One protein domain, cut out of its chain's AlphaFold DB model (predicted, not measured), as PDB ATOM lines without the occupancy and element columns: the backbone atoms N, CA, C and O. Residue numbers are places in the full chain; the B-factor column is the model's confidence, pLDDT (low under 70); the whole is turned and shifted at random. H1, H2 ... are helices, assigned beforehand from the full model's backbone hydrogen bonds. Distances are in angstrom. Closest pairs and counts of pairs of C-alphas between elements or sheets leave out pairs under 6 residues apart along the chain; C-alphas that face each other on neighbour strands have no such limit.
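This is residues 2 to 102 of the 103 residues of the protein "N-acetylmuramic acid 6-phosphate etherase" of Bradyrhizobium shewense (UniProt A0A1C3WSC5). A long straight helix, H1, reaches out as an arm from a small body in which H4 is the middle helix, with H2 and H3 packed crosswise on one side of it and H5 on the other. Residues 2 to 15 of H1 stick out alone; a long link, residues 22 to 36, joins arm and body, and short H6 packs near H5 at the end. The printed part has 101 residues, with six named helices, H1 to H6 in order, and no named strand: all helix. It is only just compact, close to loose, with a radius of gyration of the C-alphas of 15.1 A, and spans 51 by 30 by 20 A.

H1, residues 2 to 21, touches no helix. The hub, H4, residues 69 to 76, touches H2, residues 37 to 51, at a steep tilt of 49 degrees, the same way; their closest C-alphas, of Val 47 and Ala 73, are 5.2 A apart. H3, residues 55 to 64, touches H4 about perpendicular, only just, at 71 degrees, closest at C-alphas 61 and 72, 5.0 A. H2 touches H3 with residues 43 to 48 alone, about perpendicular at 73 degrees, closest at C-alphas 44 and 58, 5.3 A. H5, residues 81 to 90, touches H4 at a steep tilt of 51 degrees, opposite ways, closest at C-alphas 71 and 84, 5.7 A. H6, residues 95 to 100, only just touches H5, with 3 pairs of C-alphas within 8 A, closest at 88 and 95, 6.7 A. In the six helices every O i to N i+4 pair is within hydrogen-bond range.

H1 begins at C-alpha 2, (-14.414, 65.979, 48.643), and measures 29.1 A from first to last C-alpha. H2 measures 21.2 A, H3 14.2 A, H4 10.4 A and H5 14.5 A. H6 measures 8.6 A and ends at C-alpha 100, (14.439, 87.719, 70.316).

The C-alphas farthest apart, of Lys 2 and Asp 80, are 51.7 A apart. The printed part has no cut. The link from H1 to H2 is long and the others are tight. Mean pLDDT of the printed part is 92.4; residue 102 is under 70.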
ATOM      1  N   LYS A   2     -14.811  65.719  47.231       75.75
ATOM      2  CA  LYS A   2     -14.414  65.979  48.643       75.75
ATOM      3  C   LYS A   2     -13.000  65.495  49.020       75.75
ATOM      4  O   LYS A   2     -12.272  66.212  49.698       75.75
ATOM      5  N   ALA A   3     -12.591  64.317  48.540       86.06
ATOM      6  CA  ALA A   3     -11.289  63.727  48.875       86.06
ATOM      7  C   ALA A   3     -10.096  64.583  48.403       86.06
ATOM      8  O   ALA A   3      -9.157  64.799  49.163       86.06
ATOM      9  N   GLY A   4     -10.171  65.150  47.192       90.56
ATOM     10  CA  GLY A   4      -9.110  66.009  46.650       90.56
ATOM     11  C   GLY A   4      -8.907  67.303  47.448       90.56
ATOM     12  O   GLY A   4      -7.774  67.714  47.691       90.56
ATOM     13  N   THR A   5      -9.990  67.919  47.935       94.38
ATOM     14  CA  THR A   5      -9.900  69.096  48.813       94.38
ATOM     15  C   THR A   5      -9.251  68.742  50.148       94.38
ATOM     16  O   THR A   5      -8.364  69.466  50.598       94.38
ATOM     17  N   ALA A   6      -9.631  67.611  50.753       94.00
ATOM     18  CA  ALA A   6      -9.036  67.150  52.007       94.00
ATOM     19  C   ALA A   6      -7.526  66.892  51.858       94.00
ATOM     20  O   ALA A   6      -6.735  67.397  52.654       94.00
ATOM     21  N   GLN A   7      -7.108  66.203  50.793       95.44
ATOM     22  CA  GLN A   7      -5.691  65.960  50.498       95.44
ATOM     23  C   GLN A   7      -4.908  67.267  50.320       95.44
ATOM     24  O   GLN A   7      -3.843  67.436  50.912       95.44
ATOM     25  N   ARG A   8      -5.454  68.230  49.564       94.69
ATOM     26  CA  ARG A   8      -4.827  69.547  49.375       94.69
ATOM     27  C   ARG A   8      -4.650  70.290  50.698       94.69
ATOM     28  O   ARG A   8      -3.597  70.884  50.921       94.69
ATOM     29  N   VAL A   9      -5.658  70.262  51.569       96.62
ATOM     30  CA  VAL A   9      -5.579  70.890  52.896       96.62
ATOM     31  C   VAL A   9      -4.477  70.240  53.728       96.62
ATOM     32  O   VAL A   9      -3.623  70.955  54.248       96.62
ATOM     33  N   VAL A  10      -4.432  68.906  53.793       96.94
ATOM     34  CA  VAL A  10      -3.397  68.176  54.544       96.94
ATOM     35  C   VAL A  10      -1.993  68.509  54.030       96.94
ATOM     36  O   VAL A  10      -1.111  68.832  54.823       96.94
ATOM     37  N   LEU A  11      -1.785  68.518  52.711       97.12
ATOM     38  CA  LEU A  11      -0.491  68.862  52.112       97.12
ATOM     39  C   LEU A  11      -0.081  70.318  52.390       97.12
ATOM     40  O   LEU A  11       1.085  70.593  52.691       97.12
ATOM     41  N   ASN A  12      -1.027  71.256  52.338       95.69
ATOM     42  CA  ASN A  12      -0.768  72.660  52.662       95.69
ATOM     43  C   ASN A  12      -0.382  72.842  54.135       95.69
ATOM     44  O   ASN A  12       0.538  73.603  54.440       95.69
ATOM     45  N   LEU A  13      -1.053  72.135  55.048       95.75
ATOM     46  CA  LEU A  13      -0.733  72.164  56.475       95.75
ATOM     47  C   LEU A  13       0.656  71.583  56.743       95.75
ATOM     48  O   LEU A  13       1.468  72.230  57.405       95.75
ATOM     49  N   LEU A  14       0.954  70.409  56.181       96.50
ATOM     50  CA  LEU A  14       2.240  69.745  56.368       96.50
ATOM     51  C   LEU A  14       3.398  70.599  55.834       96.50
ATOM     52  O   LEU A  14       4.365  70.858  56.553       96.50
ATOM     53  N   SER A  15       3.287  71.089  54.598       94.81
ATOM     54  CA  SER A  15       4.316  71.941  53.992       94.81
ATOM     55  C   SER A  15       4.519  73.239  54.775       94.81
ATOM     56  O   SER A  15       5.660  73.620  55.042       94.81
ATOM     57  N   THR A  16       3.441  73.886  55.225       93.19
ATOM     58  CA  THR A  16       3.533  75.098  56.053       93.19
ATOM     59  C   THR A  16       4.221  74.810  57.386       93.19
ATOM     60  O   THR A  16       5.137  75.543  57.766       93.19
ATOM     61  N   ALA A  17       3.848  73.725  58.071       93.75
ATOM     62  CA  ALA A  17       4.459  73.329  59.337       93.75
ATOM     63  C   ALA A  17       5.970  73.089  59.187       93.75
ATOM     64  O   ALA A  17       6.759  73.590  59.992       93.75
ATOM     65  N   ILE A  18       6.391  72.407  58.117       93.81
ATOM     66  CA  ILE A  18       7.810  72.198  57.799       93.81
ATOM     67  C   ILE A  18       8.522  73.543  57.589       93.81
ATOM     68  O   ILE A  18       9.566  73.788  58.193       93.81
ATOM     69  N   MET A  19       7.954  74.454  56.792       92.12
ATOM     70  CA  MET A  19       8.573  75.760  56.516       92.12
ATOM     71  C   MET A  19       8.710  76.630  57.774       92.12
ATOM     72  O   MET A  19       9.710  77.340  57.921       92.12
ATOM     73  N   VAL A  20       7.745  76.552  58.699       89.69
ATOM     74  CA  VAL A  20       7.829  77.207  60.012       89.69
ATOM     75  C   VAL A  20       8.972  76.616  60.838       89.69
ATOM     76  O   VAL A  20       9.805  77.372  61.339       89.69
ATOM     77  N   ARG A  21       9.080  75.280  60.935       88.50
ATOM     78  CA  ARG A  21      10.159  74.625  61.701       88.50
ATOM     79  C   ARG A  21      11.550  74.889  61.125       88.50
ATOM     80  O   ARG A  21      12.503  75.011  61.887       88.50
ATOM     81  N   LEU A  22      11.662  75.053  59.806       88.50
ATOM     82  CA  LEU A  22      12.903  75.443  59.125       88.50
ATOM     83  C   LEU A  22      13.232  76.944  59.249       88.50
ATOM     84  O   LEU A  22      14.181  77.419  58.625       88.50
ATOM     85  N   GLY A  23      12.443  77.730  59.992       86.25
ATOM     86  CA  GLY A  23      12.683  79.164  60.180       86.25
ATOM     87  C   GLY A  23      12.530  79.986  58.896       86.25
ATOM     88  O   GLY A  23      13.088  81.078  58.785       86.25
ATOM     89  N   ARG A  24      11.807  79.477  57.890       89.75
ATOM     90  CA  ARG A  24      11.527  80.185  56.623       89.75
ATOM     91  C   ARG A  24      10.298  81.094  56.713       89.75
ATOM     92  O   ARG A  24       9.976  81.784  55.751       89.75
ATOM     93  N   VAL A  25       9.636  81.120  57.869       91.12
ATOM     94  CA  VAL A  25       8.496  81.987  58.170       91.12
ATOM     95  C   VAL A  25       8.831  82.866  59.373       91.12
ATOM     96  O   VAL A  25       9.318  82.369  60.386       91.12
ATOM     97  N   TYR A  26       8.547  84.165  59.281       91.44
ATOM     98  CA  TYR A  26       8.687  85.123  60.377       91.44
ATOM     99  C   TYR A  26       7.386  85.908  60.547       91.44
ATOM    100  O   TYR A  26       6.942  86.562  59.609       91.44
ATOM    101  N   ARG A  27       6.753  85.824  61.727       88.12
ATOM    102  CA  ARG A  27       5.470  86.495  62.047       88.12
ATOM    103  C   ARG A  27       4.411  86.367  60.926       88.12
ATOM    104  O   ARG A  27       3.797  87.348  60.527       88.12
ATOM    105  N   GLY A  28       4.240  85.159  60.380       87.56
ATOM    106  CA  GLY A  28       3.289  84.870  59.291       87.56
ATOM    107  C   GLY A  28       3.773  85.226  57.876       87.56
ATOM    108  O   GLY A  28       3.106  84.901  56.898       87.56
ATOM    109  N   MET A  29       4.948  85.841  57.734       91.06
ATOM    110  CA  MET A  29       5.543  86.187  56.443       91.06
ATOM    111  C   MET A  29       6.502  85.094  55.974       91.06
ATOM    112  O   MET A  29       7.392  84.681  56.715       91.06
ATOM    113  N   MET A  30       6.350  84.646  54.729       91.50
ATOM    114  CA  MET A  30       7.290  83.718  54.100       91.50
ATOM    115  C   MET A  30       8.541  84.475  53.645       91.50
ATOM    116  O   MET A  30       8.503  85.260  52.697       91.50
ATOM    117  N   VAL A  31       9.650  84.235  54.337       90.31
ATOM    118  CA  VAL A  31      10.909  84.967  54.182       90.31
ATOM    119  C   VAL A  31      11.754  84.288  53.100       90.31
ATOM    120  O   VAL A  31      12.670  83.516  53.385       90.31
ATOM    121  N   MET A  32      11.368  84.514  51.845       84.56
ATOM    122  CA  MET A  32      11.915  83.861  50.647       84.56
ATOM    123  C   MET A  32      12.826  84.783  49.825       84.56
ATOM    124  O   MET A  32      12.780  86.000  49.975       84.56
ATOM    125  N   ARG A  33      13.608  84.215  48.899       88.25
ATOM    126  CA  ARG A  33      14.330  85.017  47.900       88.25
ATOM    127  C   ARG A  33      13.380  85.433  46.765       88.25
ATOM    128  O   ARG A  33      12.683  84.568  46.230       88.25
ATOM    129  N   PRO A  34      13.318  86.723  46.396       91.69
ATOM    130  CA  PRO A  34      12.473  87.184  45.304       91.69
ATOM    131  C   PRO A  34      13.078  86.802  43.948       91.69
ATOM    132  O   PRO A  34      14.239  87.089  43.684       91.69
ATOM    133  N   THR A  35      12.284  86.185  43.070       91.81
ATOM    134  CA  THR A  35      12.716  85.755  41.721       91.81
ATOM    135  C   THR A  35      12.060  86.538  40.584       91.81
ATOM    136  O   THR A  35      12.371  86.327  39.419       91.81
ATOM    137  N   ASN A  36      11.131  87.444  40.898       93.19
ATOM    138  CA  ASN A  36      10.464  88.306  39.924       93.19
ATOM    139  C   ASN A  36      10.087  89.649  40.562       93.19
ATOM    140  O   ASN A  36      10.147  89.812  41.783       93.19
ATOM    141  N   SER A  37       9.655  90.605  39.738       93.00
ATOM    142  CA  SER A  37       9.324  91.971  40.165       93.00
ATOM    143  C   SER A  37       8.213  92.034  41.222       93.00
ATOM    144  O   SER A  37       8.314  92.812  42.170       93.00
ATOM    145  N   LYS A  38       7.184  91.178  41.127       94.50
ATOM    146  CA  LYS A  38       6.116  91.081  42.139       94.50
ATOM    147  C   LYS A  38       6.681  90.655  43.492       94.50
ATOM    148  O   LYS A  38       6.340  91.234  44.522       94.50
ATOM    149  N   LEU A  39       7.536  89.634  43.496       94.88
ATOM    150  CA  LEU A  39       8.158  89.144  44.720       94.88
ATOM    151  C   LEU A  39       9.194  90.123  45.268       94.88
ATOM    152  O   LEU A  39       9.325  90.206  46.484       94.88
ATOM    153  N   LYS A  40       9.873  90.890  44.406       94.25
ATOM    154  CA  LYS A  40      10.801  91.948  44.821       94.25
ATOM    155  C   LYS A  40      10.075  93.038  45.612       94.25
ATOM    156  O   LYS A  40      10.439  93.272  46.758       94.25
ATOM    157  N   ARG A  41       8.973  93.581  45.082       94.69
ATOM    158  CA  ARG A  41       8.133  94.551  45.814       94.69
ATOM    159  C   ARG A  41       7.616  93.989  47.139       94.69
ATOM    160  O   ARG A  41       7.643  94.651  48.170       94.69
ATOM    161  N   ARG A  42       7.194  92.719  47.143       95.44
ATOM    162  CA  ARG A  42       6.782  92.040  48.380       95.44
ATOM    163  C   ARG A  42       7.938  91.930  49.384       95.44
ATOM    164  O   ARG A  42       7.707  92.075  50.578       95.44
ATOM    165  N   ALA A  43       9.156  91.649  48.924       95.94
ATOM    166  CA  ALA A  43      10.344  91.587  49.769       95.94
ATOM    167  C   ALA A  43      10.664  92.946  50.400       95.94
ATOM    168  O   ALA A  43      10.911  92.993  51.602       95.94
ATOM    169  N   GLU A  44      10.589  94.028  49.624       96.00
ATOM    170  CA  GLU A  44      10.798  95.406  50.093       96.00
ATOM    171  C   GLU A  44       9.826  95.752  51.227       96.00
ATOM    172  O   GLU A  44      10.261  96.107  52.323       96.00
ATOM    173  N   ALA A  45       8.528  95.503  51.024       96.31
ATOM    174  CA  ALA A  45       7.510  95.705  52.055       96.31
ATOM    175  C   ALA A  45       7.735  94.827  53.305       96.31
ATOM    176  O   ALA A  45       7.525  95.270  54.435       96.31
ATOM    177  N   MET A  46       8.185  93.576  53.133       96.38
ATOM    178  CA  MET A  46       8.504  92.694  54.263       96.38
ATOM    179  C   MET A  46       9.694  93.216  55.074       96.38
ATOM    180  O   MET A  46       9.615  93.238  56.299       96.38
ATOM    181  N   VAL A  47      10.776  93.656  54.424       96.75
ATOM    182  CA  VAL A  47      11.943  94.230  55.117       96.75
ATOM    183  C   VAL A  47      11.556  95.509  55.856       96.75
ATOM    184  O   VAL A  47      11.871  95.629  57.038       96.75
ATOM    185  N   ALA A  48      10.815  96.408  55.201       97.00
ATOM    186  CA  ALA A  48      10.309  97.637  55.813       97.00
ATOM    187  C   ALA A  48       9.499  97.344  57.086       97.00
ATOM    188  O   ALA A  48       9.747  97.938  58.134       97.00
ATOM    189  N   ARG A  49       8.600  96.352  57.032       95.56
ATOM    190  CA  ARG A  49       7.790  95.928  58.182       95.56
ATOM    191  C   ARG A  49       8.603  95.269  59.298       95.56
ATOM    192  O   ARG A  49       8.282  95.466  60.464       95.56
ATOM    193  N   ILE A  50       9.598  94.444  58.965       94.38
ATOM    194  CA  ILE A  50      10.423  93.744  59.964       94.38
ATOM    195  C   ILE A  50      11.325  94.733  60.704       94.38
ATOM    196  O   ILE A  50      11.439  94.652  61.923       94.38
ATOM    197  N   ALA A  51      11.971  95.637  59.967       94.19
ATOM    198  CA  ALA A  51      12.978  96.541  60.509       94.19
ATOM    199  C   ALA A  51      12.425  97.923  60.907       94.19
ATOM    200  O   ALA A  51      13.172  98.731  61.450       94.19
ATOM    201  N   GLY A  52      11.148  98.208  60.628       95.19
ATOM    202  CA  GLY A  52      10.515  99.491  60.944       95.19
ATOM    203  C   GLY A  52      11.106 100.663  60.156       95.19
ATOM    204  O   GLY A  52      11.361 101.718  60.729       95.19
ATOM    205  N   CYS A  53      11.378 100.481  58.860       96.06
ATOM    206  CA  CYS A  53      12.013 101.496  58.014       96.06
ATOM    207  C   CYS A  53      11.177 101.858  56.776       96.06
ATOM    208  O   CYS A  53      10.144 101.249  56.508       96.06
ATOM    209  N   SER A  54      11.636 102.850  56.003       96.69
ATOM    210  CA  SER A  54      11.019 103.208  54.722       96.69
ATOM    211  C   SER A  54      11.279 102.156  53.639       96.69
ATOM    212  O   SER A  54      12.323 101.495  53.625       96.69
ATOM    213  N   GLU A  55      10.369 102.050  52.668       93.69
ATOM    214  CA  GLU A  55      10.528 101.142  51.522       93.69
ATOM    215  C   GLU A  55      11.799 101.435  50.714       93.69
ATOM    216  O   GLU A  55      12.477 100.509  50.279       93.69
ATOM    217  N   ALA A  56      12.198 102.707  50.591       95.69
ATOM    218  CA  ALA A  56      13.444 103.087  49.925       95.69
ATOM    219  C   ALA A  56      14.683 102.506  50.637       95.69
ATOM    220  O   ALA A  56      15.575 101.945  49.993       95.69
ATOM    221  N   LYS A  57      14.723 102.573  51.977       96.31
ATOM    222  CA  LYS A  57      15.812 101.980  52.772       96.31
ATOM    223  C   LYS A  57      15.797 100.453  52.667       96.31
ATOM    224  O   LYS A  57      16.854  99.837  52.526       96.31
ATOM    225  N   ALA A  58      14.610  99.846  52.667       96.88
ATOM    226  CA  ALA A  58      14.433  98.411  52.468       96.88
ATOM    227  C   ALA A  58      14.913  97.933  51.084       96.88
ATOM    228  O   ALA A  58      15.612  96.923  50.994       96.88
ATOM    229  N   ALA A  59      14.596  98.666  50.015       96.06
ATOM    230  CA  ALA A  59      15.011  98.355  48.648       96.06
ATOM    231  C   ALA A  59      16.531  98.451  48.459       96.06
ATOM    232  O   ALA A  59      17.142  97.576  47.832       96.06
ATOM    233  N   SER A  60      17.156  99.468  49.058       96.25
ATOM    234  CA  SER A  60      18.616  99.602  49.085       96.25
ATOM    235  C   SER A  60      19.268  98.418  49.808       96.25
ATOM    236  O   SER A  60      20.153  97.760  49.256       96.25
ATOM    237  N   ALA A  61      18.768  98.065  50.998       96.06
ATOM    238  CA  ALA A  61      19.276  96.928  51.760       96.06
ATOM    239  C   ALA A  61      19.109  95.599  51.008       96.06
ATOM    240  O   ALA A  61      20.054  94.823  50.931       96.06
ATOM    241  N   LEU A  62      17.952  95.349  50.388       95.25
ATOM    242  CA  LEU A  62      17.728  94.139  49.587       95.25
ATOM    243  C   LEU A  62      18.665  94.040  48.389       95.25
ATOM    244  O   LEU A  62      19.101  92.941  48.053       95.25
ATOM    245  N   SER A  63      18.978  95.165  47.749       94.50
ATOM    246  CA  SER A  63      19.937  95.190  46.643       94.50
ATOM    247  C   SER A  63      21.343  94.831  47.134       94.50
ATOM    248  O   SER A  63      22.014  94.015  46.509       94.50
ATOM    249  N   ARG A  64      21.751  95.350  48.300       93.44
ATOM    250  CA  ARG A  64      23.047  95.038  48.931       93.44
ATOM    251  C   ARG A  64      23.175  93.585  49.391       93.44
ATOM    252  O   ARG A  64      24.284  93.071  49.431       93.44
ATOM    253  N   THR A  65      22.071  92.916  49.729       93.69
ATOM    254  CA  THR A  65      22.079  91.534  50.246       93.69
ATOM    255  C   THR A  65      21.678  90.478  49.213       93.69
ATOM    256  O   THR A  65      21.315  89.354  49.578       93.69
ATOM    257  N   GLY A  66      21.659  90.824  47.922       91.50
ATOM    258  CA  GLY A  66      21.275  89.890  46.857       91.50
ATOM    259  C   GLY A  66      19.840  89.361  46.995       91.50
ATOM    260  O   GLY A  66      19.554  88.210  46.665       91.50
ATOM    261  N   GLY A  67      18.929  90.168  47.547       91.44
ATOM    262  CA  GLY A  67      17.527  89.808  47.756       91.44
ATOM    263  C   GLY A  67      17.260  88.950  48.996       91.44
ATOM    264  O   GLY A  67      16.151  88.432  49.154       91.44
ATOM    265  N   ASN A  68      18.232  88.774  49.897       94.06
ATOM    266  CA  ASN A  68      17.999  88.072  51.155       94.06
ATOM    267  C   ASN A  68      17.282  88.980  52.165       94.06
ATOM    268  O   ASN A  68      17.896  89.859  52.767       94.06
ATOM    269  N   ILE A  69      15.989  88.730  52.390       95.56
ATOM    270  CA  ILE A  69      15.148  89.504  53.320       95.56
ATOM    271  C   ILE A  69      15.672  89.455  54.759       95.56
ATOM    272  O   ILE A  69      15.630  90.468  55.449       95.56
ATOM    273  N   LYS A  70      16.155  88.294  55.227       94.94
ATOM    274  CA  LYS A  70      16.614  88.139  56.619       94.94
ATOM    275  C   LYS A  70      17.846  88.998  56.864       94.94
ATOM    276  O   LYS A  70      17.864  89.786  57.800       94.94
ATOM    277  N   THR A  71      18.828  88.880  55.975       95.12
ATOM    278  CA  THR A  71      20.056  89.674  56.031       95.12
ATOM    279  C   THR A  71      19.753  91.156  55.819       95.12
ATOM    280  O   THR A  71      20.246  91.984  56.572       95.12
ATOM    281  N   ALA A  72      18.879  91.508  54.865       96.25
ATOM    282  CA  ALA A  72      18.500  92.901  54.608       96.25
ATOM    283  C   ALA A  72      17.867  93.558  55.837       96.25
ATOM    284  O   ALA A  72      18.204  94.692  56.164       96.25
ATOM    285  N   ALA A  73      16.980  92.847  56.539       96.00
ATOM    286  CA  ALA A  73      16.376  93.347  57.766       96.00
ATOM    287  C   ALA A  73      17.426  93.622  58.853       96.00
ATOM    288  O   ALA A  73      17.380  94.678  59.475       96.00
ATOM    289  N   LEU A  74      18.399  92.725  59.044       95.25
ATOM    290  CA  LEU A  74      19.492  92.941  60.000       95.25
ATOM    291  C   LEU A  74      20.385  94.120  59.591       95.25
ATOM    292  O   LEU A  74      20.666  94.983  60.416       95.25
ATOM    293  N   VAL A  75      20.738  94.237  58.311       95.81
ATOM    294  CA  VAL A  75      21.524  95.378  57.812       95.81
ATOM    295  C   VAL A  75      20.806  96.709  58.064       95.81
ATOM    296  O   VAL A  75      21.424  97.688  58.471       95.81
ATOM    297  N   VAL A  76      19.482  96.764  57.887       96.19
ATOM    298  CA  VAL A  76      18.699  97.969  58.217       96.19
ATOM    299  C   VAL A  76      18.726  98.280  59.718       96.19
ATOM    300  O   VAL A  76      18.735  99.458  60.082       96.19
ATOM    301  N   LEU A  77      18.741  97.248  60.566       94.38
ATOM    302  CA  LEU A  77      18.795  97.354  62.029       94.38
ATOM    303  C   LEU A  77      20.188  97.715  62.578       94.38
ATOM    304  O   LEU A  77      20.319  97.853  63.799       94.38
ATOM    305  N   GLY A  78      21.184  97.892  61.701       92.94
ATOM    306  CA  GLY A  78      22.516  98.408  62.027       92.94
ATOM    307  C   GLY A  78      23.643  97.377  62.001       92.94
ATOM    308  O   GLY A  78      24.780  97.756  62.253       92.94
ATOM    309  N   TYR A  79      23.354  96.111  61.693       93.56
ATOM    310  CA  TYR A  79      24.386  95.079  61.574       93.56
ATOM    311  C   TYR A  79      25.193  95.263  60.288       93.56
ATOM    312  O   TYR A  79      24.637  95.625  59.243       93.56
ATOM    313  N   ASP A  80      26.487  94.951  60.336       93.94
ATOM    314  CA  ASP A  80      27.254  94.800  59.102       93.94
ATOM    315  C   ASP A  80      26.771  93.569  58.309       93.94
ATOM    316  O   ASP A  80      26.164  92.647  58.859       93.94
ATOM    317  N   LEU A  81      27.027  93.544  56.998       92.31
ATOM    318  CA  LEU A  81      26.638  92.428  56.138       92.31
ATOM    319  C   LEU A  81      27.237  91.099  56.620       92.31
ATOM    320  O   LEU A  81      26.503  90.118  56.749       92.31
ATOM    321  N   ALA A  82      28.542  91.072  56.907       93.19
ATOM    322  CA  ALA A  82      29.227  89.847  57.313       93.19
ATOM    323  C   ALA A  82      28.747  89.373  58.693       93.19
ATOM    324  O   ALA A  82      28.521  88.182  58.922       93.19
ATOM    325  N   GLU A  83      28.522  90.321  59.602       92.81
ATOM    326  CA  GLU A  83      27.980  90.054  60.931       92.81
ATOM    327  C   GLU A  83      26.552  89.494  60.854       92.81
ATOM    328  O   GLU A  83      26.249  88.466  61.463       92.81
ATOM    329  N   ALA A  84      25.682  90.114  60.052       93.19
ATOM    330  CA  ALA A  84      24.311  89.664  59.846       93.19
ATOM    331  C   ALA A  84      24.251  88.230  59.298       93.19
ATOM    332  O   ALA A  84      23.416  87.431  59.731       93.19
ATOM    333  N   GLU A  85      25.130  87.882  58.356       92.19
ATOM    334  CA  GLU A  85      25.227  86.526  57.814       92.19
ATOM    335  C   GLU A  85      25.725  85.523  58.859       92.19
ATOM    336  O   GLU A  85      25.111  84.465  59.025       92.19
ATOM    337  N   SER A  86      26.768  85.877  59.613       93.38
ATOM    338  CA  SER A  86      27.329  85.045  60.683       93.38
ATOM    339  C   SER A  86      26.311  84.760  61.795       93.38
ATOM    340  O   SER A  86      26.083  83.605  62.168       93.38
ATOM    341  N   ILE A  87      25.609  85.791  62.276       93.12
ATOM    342  CA  ILE A  87      24.581  85.651  63.316       93.12
ATOM    343  C   ILE A  87      23.392  84.825  62.811       93.12
ATOM    344  O   ILE A  87      22.839  84.000  63.544       93.12
ATOM    345  N   LEU A  88      22.987  84.997  61.549       91.50
ATOM    346  CA  LEU A  88      21.951  84.146  60.968       91.50
ATOM    347  C   LEU A  88      22.411  82.691  60.894       91.50
ATOM    348  O   LEU A  88      21.626  81.809  61.239       91.50
ATOM    349  N   LEU A  89      23.651  82.426  60.483       91.25
ATOM    350  CA  LEU A  89      24.215  81.077  60.419       91.25
ATOM    351  C   LEU A  89      24.244  80.404  61.796       91.25
ATOM    352  O   LEU A  89      23.751  79.279  61.922       91.25
ATOM    353  N   SER A  90      24.709  81.101  62.838       91.81
ATOM    354  CA  SER A  90      24.747  80.566  64.211       91.81
ATOM    355  C   SER A  90      23.353  80.208  64.743       91.81
ATOM    356  O   SER A  90      23.185  79.237  65.481       91.81
ATOM    357  N   HIS A  91      22.313  80.899  64.265       90.62
ATOM    358  CA  HIS A  91      20.914  80.626  64.600       90.62
ATOM    359  C   HIS A  91      20.185  79.749  63.567       90.62
ATOM    360  O   HIS A  91      18.947  79.743  63.522       90.62
ATOM    361  N   LYS A  92      20.914  78.988  62.734       88.50
ATOM    362  CA  LYS A  92      20.364  78.100  61.683       88.50
ATOM    363  C   LYS A  92      19.408  78.823  60.721       88.50
ATOM    364  O   LYS A  92      18.390  78.283  60.288       88.50
ATOM    365  N   GLY A  93      19.697  80.086  60.431       86.25
ATOM    366  CA  GLY A  93      18.907  80.972  59.584       86.25
ATOM    367  C   GLY A  93      17.585  81.432  60.200       86.25
ATOM    368  O   GLY A  93      16.741  81.958  59.473       86.25
ATOM    369  N   ASN A  94      17.343  81.230  61.498       88.69
ATOM    370  CA  ASN A  94      16.086  81.609  62.137       88.69
ATOM    371  C   ASN A  94      16.108  83.075  62.598       88.69
ATOM    372  O   ASN A  94      16.583  83.390  63.685       88.69
ATOM    373  N   LEU A  95      15.514  83.957  61.787       90.19
ATOM    374  CA  LEU A  95      15.445  85.396  62.067       90.19
ATOM    375  C   LEU A  95      14.752  85.719  63.399       90.19
ATOM    376  O   LEU A  95      15.126  86.680  64.061       90.19
ATOM    377  N   ARG A  96      13.762  84.918  63.815       89.94
ATOM    378  CA  ARG A  96      13.077  85.140  65.091       89.94
ATOM    379  C   ARG A  96      14.034  84.994  66.265       89.94
ATOM    380  O   ARG A  96      14.063  85.864  67.115       89.94
ATOM    381  N   ARG A  97      14.846  83.935  66.270       89.38
ATOM    382  CA  ARG A  97      15.821  83.708  67.345       89.38
ATOM    383  C   ARG A  97      16.862  84.821  67.424       89.38
ATOM    384  O   ARG A  97      17.219  85.222  68.519       89.38
ATOM    385  N   VAL A  98      17.298  85.332  66.273       90.81
ATOM    386  CA  VAL A  98      18.240  86.459  66.219       90.81
ATOM    387  C   VAL A  98      17.642  87.717  66.852       90.81
ATOM    388  O   VAL A  98      18.307  88.372  67.642       90.81
ATOM    389  N   LEU A  99      16.391  88.051  66.518       88.19
ATOM    390  CA  LEU A  99      15.741  89.263  67.024       88.19
ATOM    391  C   LEU A  99      15.291  89.141  68.487       88.19
ATOM    392  O   LEU A  99      15.365  90.129  69.206       88.19
ATOM    393  N   ASP A 100      14.858  87.956  68.928       84.88
ATOM    394  CA  ASP A 100      14.439  87.719  70.316       84.88
ATOM    395  C   ASP A 100      15.651  87.790  71.282       84.88
ATOM    396  O   ASP A 100      15.510  88.303  72.389       84.88
ATOM    397  N   ASN A 101      16.857  87.395  70.842       75.12
ATOM    398  CA  ASN A 101      18.116  87.520  71.606       75.12
ATOM    399  C   ASN A 101      18.648  88.962  71.741       75.12
ATOM    400  O   ASN A 101      19.693  89.174  72.349       75.12
ATOM    401  N   ARG A 102      17.973  89.952  71.147       66.00
ATOM    402  CA  ARG A 102      18.318  91.375  71.280       66.00
ATOM    403  C   ARG A 102      17.640  92.036  72.494       66.00
ATOM    404  O   ARG A 102      17.861  93.226  72.706       66.00
TER     405      ARG A 102